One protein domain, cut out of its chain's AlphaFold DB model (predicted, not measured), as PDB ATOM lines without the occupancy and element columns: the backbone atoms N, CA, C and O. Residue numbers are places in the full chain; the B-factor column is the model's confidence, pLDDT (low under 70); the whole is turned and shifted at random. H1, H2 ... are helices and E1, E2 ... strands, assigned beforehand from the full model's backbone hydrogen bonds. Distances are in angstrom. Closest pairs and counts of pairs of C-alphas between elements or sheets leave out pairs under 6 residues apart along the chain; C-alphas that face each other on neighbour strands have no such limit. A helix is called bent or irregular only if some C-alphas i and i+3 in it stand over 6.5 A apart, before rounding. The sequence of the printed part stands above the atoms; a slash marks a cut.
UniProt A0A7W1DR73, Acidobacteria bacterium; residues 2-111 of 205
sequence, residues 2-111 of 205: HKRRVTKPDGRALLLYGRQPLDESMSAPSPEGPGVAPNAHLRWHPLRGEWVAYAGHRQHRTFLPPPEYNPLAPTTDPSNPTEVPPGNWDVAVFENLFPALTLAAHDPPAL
ATOM      1  N   HIS A   2     239.983 234.763 230.888       96.06
ATOM      2  CA  HIS A   2     238.739 234.177 231.372       96.06
ATOM      3  C   HIS A   2     238.997 232.723 231.759       96.06
ATOM      4  O   HIS A   2     239.773 232.033 231.096       96.06
ATOM      5  N   LYS A   3     238.377 232.274 232.849       95.56
ATOM      6  CA  LYS A   3     238.513 230.919 233.384       95.56
ATOM      7  C   LYS A   3     237.130 230.366 233.669       95.56
ATOM      8  O   LYS A   3     236.316 231.056 234.277       95.56
ATOM      9  N   ARG A   4     236.905 229.106 233.316       94.19
ATOM     10  CA  ARG A   4     235.690 228.377 233.670       94.19
ATOM     11  C   ARG A   4     236.046 227.011 234.230       94.19
ATOM     12  O   ARG A   4     236.933 226.341 233.712       94.19
ATOM     13  N   ARG A   5     235.373 226.620 235.309       95.31
ATOM     14  CA  ARG A   5     235.440 225.268 235.870       95.31
ATOM     15  C   ARG A   5     234.122 224.573 235.575       95.31
ATOM     16  O   ARG A   5     233.074 225.118 235.899       95.31
ATOM     17  N   VAL A   6     234.196 223.388 234.990       93.44
ATOM     18  CA  VAL A   6     233.047 222.532 234.693       93.44
ATOM     19  C   VAL A   6     233.329 221.151 235.278       93.44
ATOM     20  O   VAL A   6     234.474 220.699 235.284       93.44
ATOM     21  N   THR A   7     232.297 220.497 235.800       92.38
ATOM     22  CA  THR A   7     232.383 219.103 236.250       92.38
ATOM     23  C   THR A   7     231.981 218.201 235.092       92.38
ATOM     24  O   THR A   7     230.945 218.429 234.464       92.38
ATOM     25  N   LYS A   8     232.813 217.211 234.780       92.19
ATOM     26  CA  LYS A   8     232.541 216.216 233.742       92.19
ATOM     27  C   LYS A   8     231.470 215.217 234.216       92.19
ATOM     28  O   LYS A   8     231.303 215.050 235.425       92.19
ATOM     29  N   PRO A   9     230.768 214.520 233.302       91.12
ATOM     30  CA  PRO A   9     229.804 213.473 233.656       91.12
ATOM     31  C   PRO A   9     230.367 212.356 234.549       91.12
ATOM     32  O   PRO A   9     229.628 211.775 235.337       91.12
ATOM     33  N   ASP A  10     231.669 212.078 234.456       88.12
ATOM     34  CA  ASP A  10     232.383 211.095 235.284       88.12
ATOM     35  C   ASP A  10     232.882 211.659 236.634       88.12
ATOM     36  O   ASP A  10     233.536 210.957 237.401       88.12
ATOM     37  N   GLY A  11     232.574 212.925 236.938       89.06
ATOM     38  CA  GLY A  11     232.937 213.611 238.179       89.06
ATOM     39  C   GLY A  11     234.285 214.337 238.154       89.06
ATOM     40  O   GLY A  11     234.535 215.150 239.049       89.06
ATOM     41  N   ARG A  12     235.134 214.119 237.138       90.62
ATOM     42  CA  ARG A  12     236.433 214.808 237.018       90.62
ATOM     43  C   ARG A  12     236.255 216.305 236.774       90.62
ATOM     44  O   ARG A  12     235.265 216.763 236.195       90.62
ATOM     45  N   ALA A  13     237.245 217.093 237.181       92.44
ATOM     46  CA  ALA A  13     237.246 218.528 236.910       92.44
ATOM     47  C   ALA A  13     237.807 218.849 235.513       92.44
ATOM     48  O   ALA A  13     238.861 218.347 235.123       92.44
ATOM     49  N   LEU A  14     237.149 219.771 234.805       95.44
ATOM     50  CA  LEU A  14     237.658 220.429 233.603       95.44
ATOM     51  C   LEU A  14     237.788 221.934 233.859       95.44
ATOM     52  O   LEU A  14     236.836 222.608 234.256       95.44
ATOM     53  N   LEU A  15     238.976 222.475 233.616       97.00
ATOM     54  CA  LEU A  15     239.276 223.899 233.652       97.00
ATOM     55  C   LEU A  15     239.553 224.385 232.234       97.00
ATOM     56  O   LEU A  15     240.480 223.912 231.584       97.00
ATOM     57  N   LEU A  16     238.778 225.360 231.781       96.94
ATOM     58  CA  LEU A  16     238.958 226.019 230.495       96.94
ATOM     59  C   LEU A  16     239.474 227.434 230.715       96.94
ATOM     60  O   LEU A  16     239.016 228.137 231.621       96.94
ATOM     61  N   TYR A  17     240.403 227.855 229.868       97.75
ATOM     62  CA  TYR A  17     240.946 229.205 229.851       97.75
ATOM     63  C   TYR A  17     240.836 229.798 228.455       97.75
ATOM     64  O   TYR A  17     241.094 229.114 227.469       97.75
ATOM     65  N   GLY A  18     240.491 231.080 228.379       97.06
ATOM     66  CA  GLY A  18     240.380 231.810 227.121       97.06
ATOM     67  C   GLY A  18     240.800 233.270 227.248       97.06
ATOM     68  O   GLY A  18     240.708 233.894 228.312       97.06
ATOM     69  N   ARG A  19     241.266 233.840 226.141       96.69
ATOM     70  CA  ARG A  19     241.492 235.281 225.968       96.69
ATOM     71  C   ARG A  19     240.180 236.039 225.785       96.69
ATOM     72  O   ARG A  19     240.125 237.208 226.145       96.69
ATOM     73  N   GLN A  20     239.151 235.363 225.278       95.06
ATOM     74  CA  GLN A  20     237.784 235.865 225.136       95.06
ATOM     75  C   GLN A  20     236.875 235.314 226.247       95.06
ATOM     76  O   GLN A  20     237.229 234.304 226.869       95.06
ATOM     77  N   PRO A  21     235.719 235.952 226.509       95.25
ATOM     78  CA  PRO A  21     234.692 235.393 227.382       95.25
ATOM     79  C   PRO A  21     234.302 233.972 226.953       95.25
ATOM     80  O   PRO A  21     234.117 233.700 225.769       95.25
ATOM     81  N   LEU A  22     234.198 233.068 227.929       94.69
ATOM     82  CA  LEU A  22     233.818 231.673 227.709       94.69
ATOM     83  C   LEU A  22     232.302 231.527 227.857       94.69
ATOM     84  O   LEU A  22     231.725 232.104 228.774       94.69
ATOM     85  N   ASP A  23     231.683 230.724 226.994       90.69
ATOM     86  CA  ASP A  23     230.250 230.419 227.063       90.69
ATOM     87  C   ASP A  23     229.897 229.743 228.397       90.69
ATOM     88  O   ASP A  23     230.482 228.718 228.767       90.69
ATOM     89  N   GLU A  24     228.944 230.326 229.121       87.94
ATOM     90  CA  GLU A  24     228.468 229.849 230.419       87.94
ATOM     91  C   GLU A  24     227.535 228.637 230.313       87.94
ATOM     92  O   GLU A  24     227.387 227.904 231.292       87.94
ATOM     93  N   SER A  25     226.956 228.384 229.136       88.00
ATOM     94  CA  SER A  25     226.032 227.272 228.881       88.00
ATOM     95  C   SER A  25     226.727 225.968 228.471       88.00
ATOM     96  O   SER A  25     226.138 224.894 228.567       88.00
ATOM     97  N   MET A  26     228.002 226.028 228.076       87.19
ATOM     98  CA  MET A  26     228.757 224.864 227.598       87.19
ATOM     99  C   MET A  26     228.885 223.773 228.679       87.19
ATOM    100  O   MET A  26     229.291 224.054 229.808       87.19
ATOM    101  N   SER A  27     228.612 222.522 228.319       90.25
ATOM    102  CA  SER A  27     228.776 221.339 229.175       90.25
ATOM    103  C   SER A  27     230.049 220.568 228.829       90.25
ATOM    104  O   SER A  27     230.453 220.528 227.670       90.25
ATOM    105  N   ALA A  28     230.670 219.916 229.813       92.50
ATOM    106  CA  ALA A  28     231.830 219.068 229.560       92.50
ATOM    107  C   ALA A  28     231.399 217.662 229.079       92.50
ATOM    108  O   ALA A  28     230.473 217.097 229.660       92.50
ATOM    109  N   PRO A  29     232.053 217.089 228.054       93.25
ATOM    110  CA  PRO A  29     231.869 215.695 227.650       93.25
ATOM    111  C   PRO A  29     232.669 214.751 228.562       93.25
ATOM    112  O   PRO A  29     233.462 215.205 229.385       93.25
ATOM    113  N   SER A  30     232.491 213.439 228.416       90.75
ATOM    114  CA  SER A  30     233.389 212.421 228.977       90.75
ATOM    115  C   SER A  30     233.417 211.196 228.058       90.75
ATOM    116  O   SER A  30     232.329 210.725 227.733       90.75
ATOM    117  N   PRO A  31     234.597 210.671 227.658       86.88
ATOM    118  CA  PRO A  31     234.688 209.467 226.823       86.88
ATOM    119  C   PRO A  31     234.110 208.218 227.489       86.88
ATOM    120  O   PRO A  31     233.567 207.347 226.818       86.88
ATOM    121  N   GLU A  32     234.225 208.136 228.813       77.88
ATOM    122  CA  GLU A  32     233.700 207.031 229.605       77.88
ATOM    123  C   GLU A  32     232.544 207.504 230.491       77.88
ATOM    124  O   GLU A  32     232.487 208.664 230.920       77.88
ATOM    125  N   GLY A  33     231.601 206.593 230.740       64.06
ATOM    126  CA  GLY A  33     230.490 206.819 231.658       64.06
ATOM    127  C   GLY A  33     230.941 206.926 233.123       64.06
ATOM    128  O   GLY A  33     232.116 206.728 233.441       64.06
ATOM    129  N   PRO A  34     230.015 207.228 234.048       57.44
ATOM    130  CA  PRO A  34     230.323 207.240 235.474       57.44
ATOM    131  C   PRO A  34     230.825 205.860 235.926       57.44
ATOM    132  O   PRO A  34     230.187 204.852 235.626       57.44
ATOM    133  N   GLY A  35     231.940 205.805 236.668       57.25
ATOM    134  CA  GLY A  35     232.370 204.563 237.329       57.25
ATOM    135  C   GLY A  35     233.859 204.219 237.310       57.25
ATOM    136  O   GLY A  35     234.232 203.217 237.918       57.25
ATOM    137  N   VAL A  36     234.736 205.010 236.685       62.91
ATOM    138  CA  VAL A  36     236.182 204.748 236.793       62.91
ATOM    139  C   VAL A  36     236.704 205.235 238.137       62.91
ATOM    140  O   VAL A  36     237.048 206.399 238.315       62.91
ATOM    141  N   ALA A  37     236.769 204.314 239.095       76.56
ATOM    142  CA  ALA A  37     237.464 204.500 240.359       76.56
ATOM    143  C   ALA A  37     238.880 203.909 240.232       76.56
ATOM    144  O   ALA A  37     239.059 202.699 240.402       76.56
ATOM    145  N   PRO A  38     239.904 204.712 239.887       86.12
ATOM    146  CA  PRO A  38     241.268 204.210 239.832       86.12
ATOM    147  C   PRO A  38     241.683 203.723 241.224       86.12
ATOM    148  O   PRO A  38     241.588 204.476 242.187       86.12
ATOM    149  N   ASN A  39     242.187 202.493 241.331       90.75
ATOM    150  CA  ASN A  39     242.756 201.972 242.575       90.75
ATOM    151  C   ASN A  39     244.172 201.448 242.331       90.75
ATOM    152  O   ASN A  39     244.416 200.243 242.183       90.75
ATOM    153  N   ALA A  40     245.111 202.390 242.255       92.88
ATOM    154  CA  ALA A  40     246.521 202.050 242.262       92.88
ATOM    155  C   ALA A  40     246.921 201.580 243.665       92.88
ATOM    156  O   ALA A  40     246.649 202.277 244.634       92.88
ATOM    157  N   HIS A  41     247.575 200.429 243.784       94.00
ATOM    158  CA  HIS A  41     247.911 199.835 245.079       94.00
ATOM    159  C   HIS A  41     249.313 199.227 245.072       94.00
ATOM    160  O   HIS A  41     249.857 198.879 244.022       94.00
ATOM    161  N   LEU A  42     249.903 199.085 246.257       93.38
ATOM    162  CA  LEU A  42     251.198 198.435 246.433       93.38
ATOM    163  C   LEU A  42     251.021 196.934 246.686       93.38
ATOM    164  O   LEU A  42     250.108 196.512 247.395       93.38
ATOM    165  N   ARG A  43     251.925 196.120 246.136       91.69
ATOM    166  CA  ARG A  43     252.089 194.704 246.500       91.69
ATOM    167  C   ARG A  43     253.561 194.411 246.758       91.69
ATOM    168  O   ARG A  43     254.429 194.911 246.044       91.69
ATOM    169  N   TRP A  44     253.839 193.615 247.785       89.88
ATOM    170  CA  TRP A  44     255.194 193.174 248.096       89.88
ATOM    171  C   TRP A  44     255.639 192.095 247.109       89.88
ATOM    172  O   TRP A  44     254.932 191.107 246.914       89.88
ATOM    173  N   HIS A  45     256.811 192.265 246.499       88.62
ATOM    174  CA  HIS A  45     257.418 191.282 245.611       88.62
ATOM    175  C   HIS A  45     258.423 190.415 246.394       88.62
ATOM    176  O   HIS A  45     259.586 190.803 246.548       88.62
ATOM    177  N   PRO A  46     258.047 189.204 246.851       84.31
ATOM    178  CA  PRO A  46     258.827 188.445 247.833       84.31
ATOM    179  C   PRO A  46     260.214 188.019 247.340       84.31
ATOM    180  O   PRO A  46     261.133 187.920 248.140       84.31
ATOM    181  N   LEU A  47     260.391 187.803 246.031       83.69
ATOM    182  CA  LEU A  47     261.690 187.393 245.473       83.69
ATOM    183  C   LEU A  47     262.673 188.554 245.288       83.69
ATOM    184  O   LEU A  47     263.858 188.315 245.105       83.69
ATOM    185  N   ARG A  48     262.165 189.791 245.262       84.50
ATOM    186  CA  ARG A  48     262.969 191.006 245.054       84.50
ATOM    187  C   ARG A  48     263.120 191.812 246.339       84.50
ATOM    188  O   ARG A  48     264.000 192.654 246.414       84.50
ATOM    189  N   GLY A  49     262.276 191.550 247.338       89.50
ATOM    190  CA  GLY A  49     262.296 192.281 248.599       89.50
ATOM    191  C   GLY A  49     261.902 193.750 248.434       89.50
ATOM    192  O   GLY A  49     262.465 194.608 249.106       89.50
ATOM    193  N   GLU A  50     260.979 194.053 247.519       95.50
ATOM    194  CA  GLU A  50     260.571 195.429 247.219       95.50
ATOM    195  C   GLU A  50     259.050 195.566 247.096       95.50
ATOM    196  O   GLU A  50     258.336 194.616 246.763       95.50
ATOM    197  N   TRP A  51     258.555 196.778 247.338       94.69
ATOM    198  CA  TRP A  51     257.172 197.148 247.059       94.69
ATOM    199  C   TRP A  51     257.021 197.586 245.602       94.69
ATOM    200  O   TRP A  51     257.761 198.447 245.130       94.69
ATOM    201  N   VAL A  52     256.028 197.030 244.908       93.69
ATOM    202  CA  VAL A  52     255.711 197.350 243.512       93.69
ATOM    203  C   VAL A  52     254.320 197.972 243.438       93.69
ATOM    204  O   VAL A  52     253.367 197.450 244.019       93.69
ATOM    205  N   ALA A  53     254.198 199.090 242.719       93.88
ATOM    206  CA  ALA A  53     252.921 199.750 242.468       93.88
ATOM    207  C   ALA A  53     252.212 199.147 241.249       93.88
ATOM    208  O   ALA A  53     252.791 199.041 240.167       93.88
ATOM    209  N   TYR A  54     250.937 198.805 241.417       92.12
ATOM    210  CA  TYR A  54     250.061 198.267 240.383       92.12
ATOM    211  C   TYR A  54     248.916 199.236 240.111       92.12
ATOM    212  O   TYR A  54     248.240 199.671 241.036       92.12
ATOM    213  N   ALA A  55     248.662 199.530 238.835       91.75
ATOM    214  CA  ALA A  55     247.546 200.358 238.372       91.75
ATOM    215  C   ALA A  55     246.679 199.554 237.388       91.75
ATOM    216  O   ALA A  55     246.637 199.844 236.191       91.75
ATOM    217  N   GLY A  56     246.051 198.486 237.896       86.25
ATOM    218  CA  GLY A  56     245.323 197.500 237.085       86.25
ATOM    219  C   GLY A  56     244.135 198.076 236.309       86.25
ATOM    220  O   GLY A  56     243.844 197.621 235.208       86.25
ATOM    221  N   HIS A  57     243.514 199.150 236.804       83.62
ATOM    222  CA  HIS A  57     242.434 199.862 236.104       83.62
ATOM    223  C   HIS A  57     242.860 200.426 234.738       83.62
ATOM    224  O   HIS A  57     242.016 200.728 233.904       83.62
ATOM    225  N   ARG A  58     244.167 200.552 234.468       87.56
ATOM    226  CA  ARG A  58     244.702 201.099 233.208       87.56
ATOM    227  C   ARG A  58     244.791 200.083 232.068       87.56
ATOM    228  O   ARG A  58     245.310 200.441 231.008       87.56
ATOM    229  N   GLN A  59     244.346 198.843 232.276       83.12
ATOM    230  CA  GLN A  59     244.360 197.797 231.246       83.12
ATOM    231  C   GLN A  59     243.373 198.086 230.108       83.12
ATOM    232  O   GLN A  59     243.644 197.721 228.971       83.12
ATOM    233  N   HIS A  60     242.282 198.801 230.393       75.75
ATOM    234  CA  HIS A  60     241.260 199.171 229.407       75.75
ATOM    235  C   HIS A  60     241.490 200.545 228.765       75.75
ATOM    236  O   HIS A  60     240.619 201.050 228.066       75.75
ATOM    237  N   ARG A  61     242.660 201.164 228.980       83.44
ATOM    238  CA  ARG A  61     242.944 202.481 228.404       83.44
ATOM    239  C   ARG A  61     242.932 202.420 226.880       83.44
ATOM    240  O   ARG A  61     243.431 201.460 226.290       83.44
ATOM    241  N   THR A  62     242.509 203.507 226.250       80.38
ATOM    242  CA  THR A  62     242.719 203.705 224.815       80.38
ATOM    243  C   THR A  62     244.211 203.549 224.489       80.38
ATOM    244  O   THR A  62     245.057 204.279 225.012       80.38
ATOM    245  N   PHE A  63     244.547 202.580 223.639       79.00
ATOM    246  CA  PHE A  63     245.909 202.324 223.181       79.00
ATOM    247  C   PHE A  63     245.930 202.356 221.657       79.00
ATOM    248  O   PHE A  63     245.295 201.521 221.027       79.00
ATOM    249  N   LEU A  64     246.661 203.326 221.097       83.62
ATOM    250  CA  LEU A  64     246.785 203.544 219.650       83.62
ATOM    251  C   LEU A  64     245.414 203.640 218.951       83.62
ATOM    252  O   LEU A  64     245.045 202.735 218.203       83.62
ATOM    253  N   PRO A  65     244.644 204.718 219.202       83.25
ATOM    254  CA  PRO A  65     243.391 204.913 218.488       83.25
ATOM    255  C   PRO A  65     243.628 205.023 216.969       83.25
ATOM    256  O   PRO A  65     244.736 205.382 216.550       83.25
ATOM    257  N   PRO A  66     242.602 204.747 216.144       86.44
ATOM    258  CA  PRO A  66     242.662 204.984 214.705       86.44
ATOM    259  C   PRO A  66     243.109 206.423 214.388       86.44
ATOM    260  O   PRO A  66     242.775 207.331 215.153       86.44
ATOM    261  N   PRO A  67     243.838 206.669 213.283       87.00
ATOM    262  CA  PRO A  67     244.336 208.003 212.925       87.00
ATOM    263  C   PRO A  67     243.264 209.105 212.882       87.00
ATOM    264  O   PRO A  67     243.559 210.271 213.140       87.00
ATOM    265  N   GLU A  68     242.027 208.740 212.559       86.44
ATOM    266  CA  GLU A  68     240.857 209.611 212.508       86.44
ATOM    267  C   GLU A  68     240.295 209.993 213.888       86.44
ATOM    268  O   GLU A  68     239.529 210.951 213.990       86.44
ATOM    269  N   TYR A  69     240.680 209.287 214.957       85.56
ATOM    270  CA  TYR A  69     240.184 209.518 216.311       85.56
ATOM    271  C   TYR A  69     241.270 210.111 217.214       85.56
ATOM    272  O   TYR A  69     242.186 209.429 217.677       85.56
ATOM    273  N   ASN A  70     241.127 211.401 217.525       89.75
ATOM    274  CA  ASN A  70     241.959 212.078 218.510       89.75
ATOM    275  C   ASN A  70     241.187 212.253 219.835       89.75
ATOM    276  O   ASN A  70     240.312 213.118 219.906       89.75
ATOM    277  N   PRO A  71     241.539 211.522 220.911       87.62
ATOM    278  CA  PRO A  71     240.824 211.592 222.191       87.62
ATOM    279  C   PRO A  71     240.930 212.959 222.892       87.62
ATOM    280  O   PRO A  71     240.171 213.239 223.820       87.62
ATOM    281  N   LEU A  72     241.869 213.810 222.467       90.81
ATOM    282  CA  LEU A  72     242.107 215.144 223.023       90.81
ATOM    283  C   LEU A  72     241.564 216.272 222.134       90.81
ATOM    284  O   LEU A  72     241.641 217.438 222.520       90.81
ATOM    285  N   ALA A  73     241.043 215.954 220.945       92.88
ATOM    286  CA  ALA A  73     240.382 216.950 220.112       92.88
ATOM    287  C   ALA A  73     239.045 217.377 220.742       92.88
ATOM    288  O   ALA A  73     238.441 216.591 221.475       92.88
ATOM    289  N   PRO A  74     238.547 218.593 220.456       95.06
ATOM    290  CA  PRO A  74     237.188 218.978 220.815       95.06
ATOM    291  C   PRO A  74     236.157 217.971 220.310       95.06
ATOM    292  O   PRO A  74     236.235 217.522 219.168       95.06
ATOM    293  N   THR A  75     235.192 217.625 221.161       94.25
ATOM    294  CA  THR A  75     234.105 216.714 220.792       94.25
ATOM    295  C   THR A  75     233.312 217.297 219.624       94.25
ATOM    296  O   THR A  75     232.800 218.415 219.711       94.25
ATOM    297  N   THR A  76     233.191 216.526 218.546       91.94
ATOM    298  CA  THR A  76     232.380 216.858 217.363       91.94
ATOM    299  C   THR A  76     231.134 215.982 217.259       91.94
ATOM    300  O   THR A  76     230.092 216.460 216.820       91.94
ATOM    301  N   ASP A  77     231.229 214.728 217.701       90.38
ATOM    302  CA  ASP A  77     230.143 213.753 217.730       90.38
ATOM    303  C   ASP A  77     229.742 213.449 219.185       90.38
ATOM    304  O   ASP A  77     230.504 212.809 219.912       90.38
ATOM    305  N   PRO A  78     228.550 213.880 219.634       88.19
ATOM    306  CA  PRO A  78     228.062 213.599 220.983       88.19
ATOM    307  C   PRO A  78     227.901 212.108 221.306       88.19
ATOM    308  O   PRO A  78     227.872 211.760 222.484       88.19
ATOM    309  N   SER A  79     227.783 211.231 220.299       89.00
ATOM    310  CA  SER A  79     227.714 209.780 220.512       89.00
ATOM    311  C   SER A  79     229.081 209.146 220.790       89.00
ATOM    312  O   SER A  79     229.143 208.076 221.390       89.00
ATOM    313  N   ASN A  80     230.167 209.844 220.438       88.44
ATOM    314  CA  ASN A  80     231.555 209.451 220.678       88.44
ATOM    315  C   ASN A  80     232.321 210.605 221.358       88.44
ATOM    316  O   ASN A  80     233.203 211.220 220.747       88.44
ATOM    317  N   PRO A  81     231.975 210.942 222.614       91.31
ATOM    318  CA  PRO A  81     232.559 212.078 223.315       91.31
ATOM    319  C   PRO A  81     234.077 211.940 223.511       91.31
ATOM    320  O   PRO A  81     234.609 210.856 223.745       91.31
ATOM    321  N   THR A  82     234.777 213.072 223.454       92.56
ATOM    322  CA  THR A  82     236.209 213.191 223.770       92.56
ATOM    323  C   THR A  82     236.406 213.829 225.149       92.56
ATOM    324  O   THR A  82     235.460 214.018 225.916       92.56
ATOM    325  N   GLU A  83     237.646 214.164 225.513       93.19
ATOM    326  CA  GLU A  83     237.939 214.763 226.817       93.19
ATOM    327  C   GLU A  83     237.411 216.198 226.991       93.19
ATOM    328  O   GLU A  83     237.177 216.611 228.131       93.19
ATOM    329  N   VAL A  84     237.224 216.954 225.901       95.19
ATOM    330  CA  VAL A  84     236.991 218.408 225.942       95.19
ATOM    331  C   VAL A  84     235.851 218.857 225.014       95.19
ATOM    332  O   VAL A  84     235.686 218.304 223.926       95.19
ATOM    333  N   PRO A  85     235.047 219.861 225.416       95.25
ATOM    334  CA  PRO A  85     233.913 220.333 224.625       95.25
ATOM    335  C   PRO A  85     234.354 221.165 223.413       95.25
ATOM    336  O   PRO A  85     235.436 221.763 223.439       95.25
ATOM    337  N   PRO A  86     233.499 221.301 222.386       94.06
ATOM    338  CA  PRO A  86     233.677 222.335 221.373       94.06
ATOM    339  C   PRO A  86     233.552 223.734 221.996       94.06
ATOM    340  O   PRO A  86     232.837 223.926 222.980       94.06
ATOM    341  N   GLY A  87     234.236 224.728 221.424       90.81
ATOM    342  CA  GLY A  87     234.074 226.132 221.810       90.81
ATOM    343  C   GLY A  87     235.348 226.968 221.720       90.81
ATOM    344  O   GLY A  87     236.418 226.481 221.370       90.81
ATOM    345  N   ASN A  88     235.214 228.249 222.068       91.19
ATOM    346  CA  ASN A  88     236.275 229.253 221.952       91.19
ATOM    347  C   ASN A  88     237.117 229.364 223.236       91.19
ATOM    348  O   ASN A  88     237.170 230.420 223.870       91.19
ATOM    349  N   TRP A  89     237.757 228.270 223.636       95.31
ATOM    350  CA  TRP A  89     238.771 228.249 224.695       95.31
ATOM    351  C   TRP A  89     240.170 228.080 224.082       95.31
ATOM    352  O   TRP A  89     240.325 227.482 223.025       95.31
ATOM    353  N   ASP A  90     241.195 228.628 224.737       96.38
ATOM    354  CA  ASP A  90     242.594 228.535 224.294       96.38
ATOM    355  C   ASP A  90     243.339 227.375 224.983       96.38
ATOM    356  O   ASP A  90     244.230 226.772 224.393       96.38
ATOM    357  N   VAL A  91     243.000 227.063 226.243       96.88
ATOM    358  CA  VAL A  91     243.646 225.995 227.028       96.88
ATOM    359  C   VAL A  91     242.606 225.212 227.821       96.88
ATOM    360  O   VAL A  91     241.761 225.805 228.492       96.88
ATOM    361  N   ALA A  92     242.724 223.885 227.806       96.50
ATOM    362  CA  ALA A  92     241.962 222.973 228.649       96.50
ATOM    363  C   ALA A  92     242.899 222.219 229.605       96.50
ATOM    364  O   ALA A  92     243.948 221.725 229.199       96.50
ATOM    365  N   VAL A  93     242.517 222.130 230.877       96.62
ATOM    366  CA  VAL A  93     243.219 221.368 231.916       96.62
ATOM    367  C   VAL A  93     242.212 220.452 232.589       96.62
ATOM    368  O   VAL A  93     241.212 220.922 233.125       96.62
ATOM    369  N   PHE A  94     242.473 219.154 232.580       93.50
ATOM    370  CA  PHE A  94     241.602 218.148 233.174       93.50
ATOM    371  C   PHE A  94     242.430 217.012 233.765       93.50
ATOM    372  O   PHE A  94     243.603 216.829 233.435       93.50
ATOM    373  N   GLU A  95     241.817 216.265 234.674       90.25
ATOM    374  CA  GLU A  95     242.438 215.098 235.295       90.25
ATOM    375  C   GLU A  95     242.564 213.966 234.275       90.25
ATOM    376  O   GLU A  95     241.654 213.747 233.485       90.25
ATOM    377  N   ASN A  96     243.672 213.227 234.276       89.12
ATOM    378  CA  ASN A  96     243.840 212.072 233.389       89.12
ATOM    379  C   ASN A  96     242.766 211.010 233.695       89.12
ATOM    380  O   ASN A  96     242.606 210.652 234.857       89.12
ATOM    381  N   LEU A  97     242.075 210.499 232.670       87.06
ATOM    382  CA  LEU A  97     241.057 209.445 232.799       87.06
ATOM    383  C   LEU A  97     241.646 208.114 233.300       87.06
ATOM    384  O   LEU A  97     241.012 207.387 234.055       87.06
ATOM    385  N   PHE A  98     242.908 207.830 232.959       88.00
ATOM    386  CA  PHE A  98     243.611 206.602 233.342       88.00
ATOM    387  C   PHE A  98     244.878 206.915 234.157       88.00
ATOM    388  O   PHE A  98     245.997 206.598 233.715       88.00
ATOM    389  N   PRO A  99     244.754 207.559 235.335       89.56
ATOM    390  CA  PRO A  99     245.904 208.034 236.088       89.56
ATOM    391  C   PRO A  99     246.697 206.848 236.646       89.56
ATOM    392  O   PRO A  99     246.129 205.836 237.055       89.56
ATOM    393  N   ALA A 100     248.026 206.959 236.662       90.38
ATOM    394  CA  ALA A 100     248.897 205.917 237.216       90.38
ATOM    395  C   ALA A 100     248.799 205.811 238.743       90.38
ATOM    396  O   ALA A 100     248.959 204.723 239.284       90.38
ATOM    397  N   LEU A 101     248.530 206.930 239.416       90.88
ATOM    398  CA  LEU A 101     248.434 207.053 240.866       90.88
ATOM    399  C   LEU A 101     247.226 207.921 241.212       90.88
ATOM    400  O   LEU A 101     246.841 208.789 240.431       90.88
ATOM    401  N   THR A 102     246.648 207.699 242.389       88.62
ATOM    402  CA  THR A 102     245.535 208.495 242.914       88.62
ATOM    403  C   THR A 102     245.688 208.672 244.419       88.62
ATOM    404  O   THR A 102     246.241 207.809 245.099       88.62
ATOM    405  N   LEU A 103     245.185 209.789 244.940       89.31
ATOM    406  CA  LEU A 103     245.110 210.038 246.381       89.31
ATOM    407  C   LEU A 103     243.991 209.232 247.056       89.31
ATOM    408  O   LEU A 103     244.005 209.082 248.271       89.31
ATOM    409  N   ALA A 104     243.042 208.710 246.275       88.75
ATOM    410  CA  ALA A 104     241.957 207.851 246.750       88.75
ATOM    411  C   ALA A 104     242.319 206.352 246.729       88.75
ATOM    412  O   ALA A 104     241.440 205.506 246.870       88.75
ATOM    413  N   ALA A 105     243.597 206.025 246.502       91.19
ATOM    414  CA  ALA A 105     244.095 204.657 246.534       91.19
ATOM    415  C   ALA A 105     243.799 204.007 247.889       91.19
ATOM    416  O   ALA A 105     243.959 204.631 248.938       91.19
ATOM    417  N   HIS A 106     243.407 202.740 247.852       90.56
ATOM    418  CA  HIS A 106     243.117 201.948 249.038       90.56
ATOM    419  C   HIS A 106     243.789 200.577 248.940       90.56
ATOM    420  O   HIS A 106     244.578 200.307 248.029       90.56
ATOM    421  N   ASP A 107     243.479 199.701 249.894       91.75
ATOM    422  CA  ASP A 107     244.103 198.390 249.984       91.75
ATOM    423  C   ASP A 107     243.948 197.572 248.688       91.75
ATOM    424  O   ASP A 107     242.930 197.685 247.984       91.75
ATOM    425  N   PRO A 108     244.962 196.750 248.350       90.19
ATOM    426  CA  PRO A 108     244.892 195.854 247.207       90.19
ATOM    427  C   PRO A 108     243.681 194.917 247.321       90.19
ATOM    428  O   PRO A 108     243.382 194.442 248.418       90.19
ATOM    429  N   PRO A 109     243.023 194.560 246.200       86.38
ATOM    430  CA  PRO A 109     242.003 193.523 246.232       86.38
ATOM    431  C   PRO A 109     242.608 192.208 246.731       86.38
ATOM    432  O   PRO A 109     243.776 191.895 246.439       86.38
ATOM    433  N   ALA A 110     241.792 191.451 247.465       85.50
ATOM    434  CA  ALA A 110     242.152 190.131 247.953       85.50
ATOM    435  C   ALA A 110     242.587 189.238 246.788       85.50
ATOM    436  O   ALA A 110     242.047 189.304 245.681       85.50
ATOM    437  N   LEU A 111     243.601 188.417 247.033       78.69
ATOM    438  CA  LEU A 111     244.034 187.444 246.048       78.69
ATOM    439  C   LEU A 111     243.010 186.311 245.981       78.69
ATOM    440  O   LEU A 111     242.692 185.714 247.005       78.69
TER     441      LEU A 111
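What this domain is: This is residues 2 to 111 of the 205 residues of a protein of Acidobacteria bacterium (UniProt A0A7W1DR73). Little regular structure: long loops join a small three-stranded sheet, E1-E2-E5, antiparallel, at one end to the E3-E4 hairpin at the other, and residues 63 to 68 stick out. The 110 printed residues hold one named helix and five named strands, in the order E1 E2 E3 E4 H1 E5, mostly strand, with under half of the residues in them. The whole is loose, radius of gyration of the C-alphas 17.4 A, spanning 57 by 30 by 22 A.

How they stand to each other: E1, residues 2 to 7, and E2, residues 13 to 18, form a hairpin at 160 degrees, N 4 and O 16 within hydrogen-bond range at 2.9 A. E5, residues 91 to 94, is antiparallel to E2 at 172 degrees, N 15 to O 93 2.8 A. E3, residues 41 to 45, and E4, residues 50 to 54, form a hairpin at 142 degrees, N 43 to O 52 2.9 A. H1, residues 56 to 60, is not on the three-stranded sheet; 0 of 1 O i to N i+4 and 1 of 2 O i to N i+3 pairs are within range.

Where its parts are: E1, 17.1 A long, begins at C-alpha 2 (238.739, 234.177, 231.372); E5 ends at C-alpha 94 (241.602, 218.148, 233.174). E2 is 16.8 A long. H1 is only just irregular: C-alphas 57 and 60 are 6.8 A apart.

The domain as a whole: The farthest C-alphas, Pro 21 and Leu 47, are 58.0 A apart. The printed part has no cut. E2 to E3 and H1 to E5 are long links. Residues 33 to 36 are under pLDDT 70.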